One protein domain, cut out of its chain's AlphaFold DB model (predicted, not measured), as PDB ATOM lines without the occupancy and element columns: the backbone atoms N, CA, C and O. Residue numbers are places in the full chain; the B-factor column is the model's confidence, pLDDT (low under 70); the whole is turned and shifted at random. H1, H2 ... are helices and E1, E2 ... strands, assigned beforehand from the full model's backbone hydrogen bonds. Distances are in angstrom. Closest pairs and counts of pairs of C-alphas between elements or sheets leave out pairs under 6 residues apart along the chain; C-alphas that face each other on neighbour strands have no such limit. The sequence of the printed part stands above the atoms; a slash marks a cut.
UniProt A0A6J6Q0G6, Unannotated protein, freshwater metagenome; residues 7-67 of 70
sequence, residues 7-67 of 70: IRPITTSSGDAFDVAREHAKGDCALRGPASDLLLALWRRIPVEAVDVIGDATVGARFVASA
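What this domain is: This is residues 7 to 67 of the 70 residues of the protein "Unannotated protein" of freshwater metagenome (UniProt A0A6J6Q0G6). The model has two parts end to end: a strongly marked arm, the two-stranded hairpin E1 and E2, and a small body in which H2 packs on the short two-stranded sheet E3 E4 while H1 sits near the end of E3. The stretch of residues 22 to 28 joins the arm to the body, and the arm makes much of the length. The printed part has 61 residues with two named helices and four named strands, in the order E1 E2 E3 H1 E4 H2; each sheet, E1 - E2 and E3 - E4, is antiparallel, and the class is mixed, helices and strands. The whole is compact, with a radius of gyration of the C-alphas of 12.1 A, yet only just elongated in outline, spanning 35 by 23 by 20 A.

How they stand to each other: Start at residues 7 to 12, which are E1, and residues 15 to 21, which are E2: they form an antiparallel hairpin, their directions at 144 degrees. Look there for N 8 and O 19, 2.9 A apart, and N 12 and O 15, 2.8 A apart, both within hydrogen-bond range. Further on, residues 29 to 32 are E3, and E2 and E3 are apart. Next comes H1, residues 35 to 42; the closest C-alphas of E3 and H1 are those of Arg 32 and Leu 38, 7.1 A apart. E4, residues 52 to 55, is the antiparallel neighbour of E3, at 162 degrees, with N 30 and O 54 within hydrogen-bond range at 2.8 A. Last is H2, residues 57 to 66; its closest C-alphas to E3 are those of Gly 60 and Cys 29, 5.9 A apart. H1 and H2 are close but not clearly touching, with the C-alphas of Leu 42 and Val 64 the closest at 5.5 A, and their lines are about perpendicular at 76 degrees. E1 is apart from H1 and from H2, and so is E2. In H1 and H2 every O i to N i+4 pair is within hydrogen-bond range.

Where its parts are: Find C-alpha 7 at (146.304, 174.138, 205.044); from there E1 runs 15.0 A to C-alpha 12. E2 is 19.3 A from C-alpha 15 to C-alpha 21, E3 is 9.9 A from C-alpha 29 to C-alpha 32, and H1 begins with C-alpha 35 at (161.413, 177.953, 208.982) and runs 10.5 A to C-alpha 42. E4 is 10.0 A from 52 to 55, and H2 runs 14.3 A from C-alpha 57 to C-alpha 66 at (143.277, 180.003, 216.121).

The domain as a whole: The two C-alphas farthest apart are those of Ser 13 and Ala 50, at 35.7 A. The printed part has no cut, and no link is long. The mean pLDDT of the printed part is 95.8, and no printed residue is under 70.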
ATOM      1  N   ILE A   7     147.176 174.377 203.897       96.44
ATOM      2  CA  ILE A   7     146.304 174.138 205.044       96.44
ATOM      3  C   ILE A   7     144.887 174.529 204.639       96.44
ATOM      4  O   ILE A   7     144.672 175.641 204.157       96.44
ATOM      5  N   ARG A   8     143.923 173.624 204.823       95.75
ATOM      6  CA  ARG A   8     142.508 173.870 204.519       95.75
ATOM      7  C   ARG A   8     141.655 173.628 205.757       95.75
ATOM      8  O   ARG A   8     141.765 172.551 206.339       95.75
ATOM      9  N   PRO A   9     140.796 174.576 206.167       94.19
ATOM     10  CA  PRO A   9     139.815 174.296 207.203       94.19
ATOM     11  C   PRO A   9     138.824 173.246 206.692       94.19
ATOM     12  O   PRO A   9     138.353 173.319 205.555       94.19
ATOM     13  N   ILE A  10     138.514 172.270 207.535       95.50
ATOM     14  CA  ILE A  10     137.531 171.221 207.269       95.50
ATOM     15  C   ILE A  10     136.609 171.079 208.480       95.50
ATOM     16  O   ILE A  10     137.035 171.264 209.618       95.50
ATOM     17  N   THR A  11     135.354 170.700 208.249       95.69
ATOM     18  CA  THR A  11     134.430 170.329 209.326       95.69
ATOM     19  C   THR A  11     134.326 168.812 209.381       95.69
ATOM     20  O   THR A  11     134.008 168.156 208.390       95.69
ATOM     21  N   THR A  12     134.609 168.251 210.551       93.25
ATOM     22  CA  THR A  12     134.524 166.816 210.837       93.25
ATOM     23  C   THR A  12     133.341 166.533 211.763       93.25
ATOM     24  O   THR A  12     132.767 167.449 212.352       93.25
ATOM     25  N   SER A  13     132.993 165.260 211.962       94.31
ATOM     26  CA  SER A  13     131.991 164.871 212.967       94.31
ATOM     27  C   SER A  13     132.379 165.261 214.401       94.31
ATOM     28  O   SER A  13     131.505 165.373 215.255       94.31
ATOM     29  N   SER A  14     133.670 165.490 214.662       92.19
ATOM     30  CA  SER A  14     134.216 165.934 215.950       92.19
ATOM     31  C   SER A  14     134.428 167.451 216.057       92.19
ATOM     32  O   SER A  14     134.937 167.910 217.076       92.19
ATOM     33  N   GLY A  15     134.049 168.230 215.036       92.19
ATOM     34  CA  GLY A  15     134.221 169.685 214.994       92.19
ATOM     35  C   GLY A  15     135.179 170.166 213.902       92.19
ATOM     36  O   GLY A  15     135.505 169.424 212.970       92.19
ATOM     37  N   ASP A  16     135.608 171.421 214.012       92.00
ATOM     38  CA  ASP A  16     136.505 172.059 213.046       92.00
ATOM     39  C   ASP A  16     137.935 171.526 213.176       92.00
ATOM     40  O   ASP A  16     138.471 171.361 214.273       92.00
ATOM     41  N   ALA A  17     138.557 171.257 212.034       92.31
ATOM     42  CA  ALA A  17     139.922 170.772 211.930       92.31
ATOM     43  C   ALA A  17     140.620 171.395 210.715       92.31
ATOM     44  O   ALA A  17     140.037 172.179 209.962       92.31
ATOM     45  N   PHE A  18     141.881 171.024 210.514       94.44
ATOM     46  CA  PHE A  18     142.652 171.410 209.342       94.44
ATOM     47  C   PHE A  18     143.139 170.170 208.596       94.44
ATOM     48  O   PHE A  18     143.766 169.294 209.189       94.44
ATOM     49  N   ASP A  19     142.881 170.123 207.293       95.81
ATOM     50  CA  ASP A  19     143.606 169.256 206.371       95.81
ATOM     51  C   ASP A  19     144.952 169.910 206.035       95.81
ATOM     52  O   ASP A  19     145.007 171.105 205.726       95.81
ATOM     53  N   VAL A  20     146.040 169.143 206.124       96.12
ATOM     54  CA  VAL A  20     147.407 169.633 205.909       96.12
ATOM     55  C   VAL A  20     148.085 168.760 204.864       96.12
ATOM     56  O   VAL A  20     148.436 167.610 205.123       96.12
ATOM     57  N   ALA A  21     148.326 169.332 203.689       96.19
ATOM     58  CA  ALA A  21     148.937 168.642 202.563       96.19
ATOM     59  C   ALA A  21     150.305 169.244 202.234       96.19
ATOM     60  O   ALA A  21     150.469 170.462 202.170       96.19
ATOM     61  N   ARG A  22     151.305 168.392 201.985       95.31
ATOM     62  CA  ARG A  22     152.623 168.833 201.507       95.31
ATOM     63  C   ARG A  22     152.571 169.089 200.001       95.31
ATOM     64  O   ARG A  22     152.996 168.258 199.200       95.31
ATOM     65  N   GLU A  23     152.036 170.238 199.625       94.00
ATOM     66  CA  GLU A  23     151.829 170.630 198.233       94.00
ATOM     67  C   GLU A  23     152.013 172.137 198.027       94.00
ATOM     68  O   GLU A  23     151.978 172.919 198.977       94.00
ATOM     69  N   HIS A  24     152.197 172.532 196.764       91.75
ATOM     70  CA  HIS A  24     152.181 173.930 196.340       91.75
ATOM     71  C   HIS A  24     150.841 174.225 195.669       91.75
ATOM     72  O   HIS A  24     150.610 173.797 194.536       91.75
ATOM     73  N   ALA A  25     149.968 174.945 196.365       92.31
ATOM     74  CA  ALA A  25     148.674 175.366 195.855       92.31
ATOM     75  C   ALA A  25     148.446 176.856 196.132       92.31
ATOM     76  O   ALA A  25     149.058 177.444 197.022       92.31
ATOM     77  N   LYS A  26     147.543 177.472 195.365       90.38
ATOM     78  CA  LYS A  26     147.044 178.810 195.694       90.38
ATOM     79  C   LYS A  26     146.105 178.706 196.897       90.38
ATOM     80  O   LYS A  26     145.248 177.826 196.921       90.38
ATOM     81  N   GLY A  27     146.249 179.626 197.842       93.38
ATOM     82  CA  GLY A  27     145.323 179.837 198.954       93.38
ATOM     83  C   GLY A  27     145.002 181.321 199.106       93.38
ATOM     84  O   GLY A  27     145.580 182.153 198.405       93.38
ATOM     85  N   ASP A  28     144.101 181.652 200.029       97.44
ATOM     86  CA  ASP A  28     143.707 183.041 200.305       97.44
ATOM     87  C   ASP A  28     144.844 183.857 200.944       97.44
ATOM     88  O   ASP A  28     144.918 185.074 200.781       97.44
ATOM     89  N   CYS A  29     145.757 183.179 201.647       97.50
ATOM     90  CA  CYS A  29     146.947 183.752 202.266       97.50
ATOM     91  C   CYS A  29     148.105 182.743 202.250       97.50
ATOM     92  O   CYS A  29     147.891 181.543 202.432       97.50
ATOM     93  N   ALA A  30     149.336 183.231 202.100       97.19
ATOM     94  CA  ALA A  30     150.563 182.471 202.313       97.19
ATOM     95  C   ALA A  30     151.480 183.204 203.301       97.19
ATOM     96  O   ALA A  30     151.702 184.407 203.168       97.19
ATOM     97  N   LEU A  31     152.017 182.458 204.268       97.50
ATOM     98  CA  LEU A  31     153.078 182.910 205.168       97.50
ATOM     99  C   LEU A  31     154.401 182.331 204.667       97.50
ATOM    100  O   LEU A  31     154.513 181.114 204.500       97.50
ATOM    101  N   ARG A  32     155.399 183.179 204.414       97.19
ATOM    102  CA  ARG A  32     156.688 182.759 203.853       97.19
ATOM    103  C   ARG A  32     157.855 183.380 204.615       97.19
ATOM    104  O   ARG A  32     157.849 184.555 204.950       97.19
ATOM    105  N   GLY A  33     158.892 182.587 204.845       97.25
ATOM    106  CA  GLY A  33     160.121 183.043 205.482       97.25
ATOM    107  C   GLY A  33     160.998 181.866 205.894       97.25
ATOM    108  O   GLY A  33     160.692 180.718 205.552       97.25
ATOM    109  N   PRO A  34     162.088 182.127 206.631       97.25
ATOM    110  CA  PRO A  34     162.849 181.080 207.294       97.25
ATOM    111  C   PRO A  34     161.937 180.197 208.152       97.25
ATOM    112  O   PRO A  34     161.018 180.683 208.810       97.25
ATOM    113  N   ALA A  35     162.210 178.890 208.188       96.44
ATOM    114  CA  ALA A  35     161.413 177.953 208.982       96.44
ATOM    115  C   ALA A  35     161.390 178.319 210.480       96.44
ATOM    116  O   ALA A  35     160.375 178.113 211.142       96.44
ATOM    117  N   SER A  36     162.482 178.895 211.000       98.00
ATOM    118  CA  SER A  36     162.560 179.432 212.364       98.00
ATOM    119  C   SER A  36     161.534 180.532 212.612       98.00
ATOM    120  O   SER A  36     160.877 180.539 213.647       98.00
ATOM    121  N   ASP A  37     161.369 181.436 211.656       98.44
ATOM    122  CA  ASP A  37     160.552 182.633 211.821       98.44
ATOM    123  C   ASP A  37     159.078 182.270 211.659       98.44
ATOM    124  O   ASP A  37     158.248 182.695 212.460       98.44
ATOM    125  N   LEU A  38     158.764 181.375 210.714       97.50
ATOM    126  CA  LEU A  38     157.440 180.757 210.613       97.50
ATOM    127  C   LEU A  38     157.063 180.047 211.920       97.50
ATOM    128  O   LEU A  38     155.964 180.250 212.427       97.50
ATOM    129  N   LEU A  39     157.976 179.265 212.509       96.75
ATOM    130  CA  LEU A  39     157.735 178.601 213.792       96.75
ATOM    131  C   LEU A  39     157.466 179.615 214.917       96.75
ATOM    132  O   LEU A  39     156.501 179.460 215.665       96.75
ATOM    133  N   LEU A  40     158.287 180.663 215.032       98.00
ATOM    134  CA  LEU A  40     158.113 181.704 216.047       98.00
ATOM    135  C   LEU A  40     156.803 182.483 215.861       98.00
ATOM    136  O   LEU A  40     156.150 182.798 216.858       98.00
ATOM    137  N   ALA A  41     156.400 182.767 214.621       97.75
ATOM    138  CA  ALA A  41     155.142 183.442 214.309       97.75
ATOM    139  C   ALA A  41     153.931 182.563 214.667       97.75
ATOM    140  O   ALA A  41     153.014 183.029 215.342       97.75
ATOM    141  N   LEU A  42     153.957 181.272 214.311       96.38
ATOM    142  CA  LEU A  42     152.901 180.307 214.655       96.38
ATOM    143  C   LEU A  42     152.727 180.146 216.174       96.38
ATOM    144  O   LEU A  42     151.606 180.022 216.664       96.38
ATOM    145  N   TRP A  43     153.822 180.220 216.937       96.94
ATOM    146  CA  TRP A  43     153.800 180.214 218.406       96.94
ATOM    147  C   TRP A  43     153.592 181.595 219.040       96.94
ATOM    148  O   TRP A  43     153.697 181.728 220.262       96.94
ATOM    149  N   ARG A  44     153.299 182.631 218.241       96.69
ATOM    150  CA  ARG A  44     153.065 184.011 218.699       96.69
ATOM    151  C   ARG A  44     154.219 184.584 219.538       96.69
ATOM    152  O   ARG A  44     154.005 185.359 220.467       96.69
ATOM    153  N   ARG A  45     155.459 184.192 219.227       97.75
ATOM    154  CA  ARG A  45     156.694 184.737 219.825       97.75
ATOM    155  C   ARG A  45     157.239 185.940 219.064       97.75
ATOM    156  O   ARG A  45     157.940 186.754 219.656       97.75
ATOM    157  N   ILE A  46     156.884 186.054 217.789       97.88
ATOM    158  CA  ILE A  46     157.050 187.252 216.965       97.88
ATOM    159  C   ILE A  46     155.701 187.584 216.304       97.88
ATOM    160  O   ILE A  46     154.869 186.681 216.166       97.88
ATOM    161  N   PRO A  47     155.450 188.851 215.926       96.00
ATOM    162  CA  PRO A  47     154.269 189.215 215.143       96.00
ATOM    163  C   PRO A  47     154.224 188.459 213.803       96.00
ATOM    164  O   PRO A  47     155.272 188.160 213.233       96.00
ATOM    165  N   VAL A  48     153.028 188.163 213.274       96.12
ATOM    166  CA  VAL A  48     152.882 187.483 211.966       96.12
ATOM    167  C   VAL A  48     153.411 188.355 210.822       96.12
ATOM    168  O   VAL A  48     153.871 187.852 209.807       96.12
ATOM    169  N   GLU A  49     153.437 189.667 211.032       94.69
ATOM    170  CA  GLU A  49     153.999 190.670 210.135       94.69
ATOM    171  C   GLU A  49     155.539 190.619 210.066       94.69
ATOM    172  O   GLU A  49     156.134 191.306 209.241       94.69
ATOM    173  N   ALA A  50     156.199 189.822 210.921       97.12
ATOM    174  CA  ALA A  50     157.640 189.573 210.844       97.12
ATOM    175  C   ALA A  50     158.029 188.545 209.763       97.12
ATOM    176  O   ALA A  50     159.216 188.381 209.491       97.12
ATOM    177  N   VAL A  51     157.056 187.859 209.153       98.38
ATOM    178  CA  VAL A  51     157.252 187.005 207.971       98.38
ATOM    179  C   VAL A  51     156.527 187.601 206.763       98.38
ATOM    180  O   VAL A  51     155.647 188.448 206.913       98.38
ATOM    181  N   ASP A  52     156.872 187.165 205.550       98.12
ATOM    182  CA  ASP A  52     156.181 187.625 204.344       98.12
ATOM    183  C   ASP A  52     154.734 187.110 204.357       98.12
ATOM    184  O   ASP A  52     154.497 185.898 204.310       98.12
ATOM    185  N   VAL A  53     153.769 188.031 204.363       97.81
ATOM    186  CA  VAL A  53     152.337 187.732 204.239       97.81
ATOM    187  C   VAL A  53     151.877 188.100 202.832       97.81
ATOM    188  O   VAL A  53     151.920 189.262 202.432       97.81
ATOM    189  N   ILE A  54     151.445 187.103 202.063       97.38
ATOM    190  CA  ILE A  54     151.016 187.265 200.669       97.38
ATOM    191  C   ILE A  54     149.532 186.910 200.574       97.38
ATOM    192  O   ILE A  54     149.149 185.813 200.969       97.38
ATOM    193  N   GLY A  55     148.707 187.796 200.010       97.25
ATOM    194  CA  GLY A  55     147.252 187.610 199.918       97.25
ATOM    195  C   GLY A  55     146.499 188.367 201.014       97.25
ATOM    196  O   GLY A  55     146.858 189.500 201.335       97.25
ATOM    197  N   ASP A  56     145.445 187.767 201.570       97.62
ATOM    198  CA  ASP A  56     144.636 188.374 202.632       97.62
ATOM    199  C   ASP A  56     145.300 188.217 204.010       97.62
ATOM    200  O   ASP A  56     145.234 187.165 204.653       97.62
ATOM    201  N   ALA A  57     145.901 189.301 204.503       96.81
ATOM    202  CA  ALA A  57     146.543 189.336 205.816       96.81
ATOM    203  C   ALA A  57     145.584 189.018 206.979       96.81
ATOM    204  O   ALA A  57     146.013 188.491 208.007       96.81
ATOM    205  N   THR A  58     144.282 189.269 206.815       97.19
ATOM    206  CA  THR A  58     143.265 188.943 207.824       97.19
ATOM    207  C   THR A  58     143.136 187.432 207.996       97.19
ATOM    208  O   THR A  58     142.985 186.951 209.120       97.19
ATOM    209  N   VAL A  59     143.227 186.666 206.903       96.50
ATOM    210  CA  VAL A  59     143.219 185.197 206.949       96.50
ATOM    211  C   VAL A  59     144.455 184.688 207.688       96.50
ATOM    212  O   VAL A  59     144.319 183.864 208.593       96.50
ATOM    213  N   GLY A  60     145.639 185.228 207.377       96.50
ATOM    214  CA  GLY A  60     146.886 184.886 208.070       96.50
ATOM    215  C   GLY A  60     146.821 185.151 209.578       96.50
ATOM    216  O   GLY A  60     147.108 184.261 210.381       96.50
ATOM    217  N   ALA A  61     146.357 186.339 209.975       96.44
ATOM    218  CA  ALA A  61     146.196 186.707 211.380       96.44
ATOM    219  C   ALA A  61     145.189 185.803 212.115       96.44
ATOM    220  O   ALA A  61     145.465 185.337 213.223       96.44
ATOM    221  N   ARG A  62     144.036 185.499 211.498       96.00
ATOM    222  CA  ARG A  62     143.021 184.597 212.078       96.00
ATOM    223  C   ARG A  62     143.542 183.174 212.238       96.00
ATOM    224  O   ARG A  62     143.270 182.552 213.261       96.00
ATOM    225  N   PHE A  63     144.297 182.675 211.260       95.62
ATOM    226  CA  PHE A  63     144.910 181.354 211.335       95.62
ATOM    227  C   PHE A  63     145.892 181.261 212.512       95.62
ATOM    228  O   PHE A  63     145.722 180.396 213.370       95.62
ATOM    229  N   VAL A  64     146.842 182.194 212.631       96.19
ATOM    230  CA  VAL A  64     147.797 182.229 213.758       96.19
ATOM    231  C   VAL A  64     147.084 182.366 215.111       96.19
ATOM    232  O   VAL A  64     147.469 181.725 216.089       96.19
ATOM    233  N   ALA A  65     146.012 183.160 215.180       94.88
ATOM    234  CA  ALA A  65     145.231 183.341 216.403       94.88
ATOM    235  C   ALA A  65     144.412 182.099 216.809       94.88
ATOM    236  O   ALA A  65     144.066 181.971 217.983       94.88
ATOM    237  N   SER A  66     144.108 181.194 215.870       92.31
ATOM    238  CA  SER A  66     143.277 180.003 216.121       92.31
ATOM    239  C   SER A  66     143.971 178.922 216.959       92.31
ATOM    240  O   SER A  66     143.297 178.082 217.555       92.31
ATOM    241  N   ALA A  67     145.305 178.941 217.033       90.25
ATOM    242  CA  ALA A  67     146.072 177.934 217.754       90.25
ATOM    243  C   ALA A  67     145.855 178.027 219.274       90.25
ATOM    244  O   ALA A  67     146.159 179.046 219.909       90.25
TER     245      ALA A  67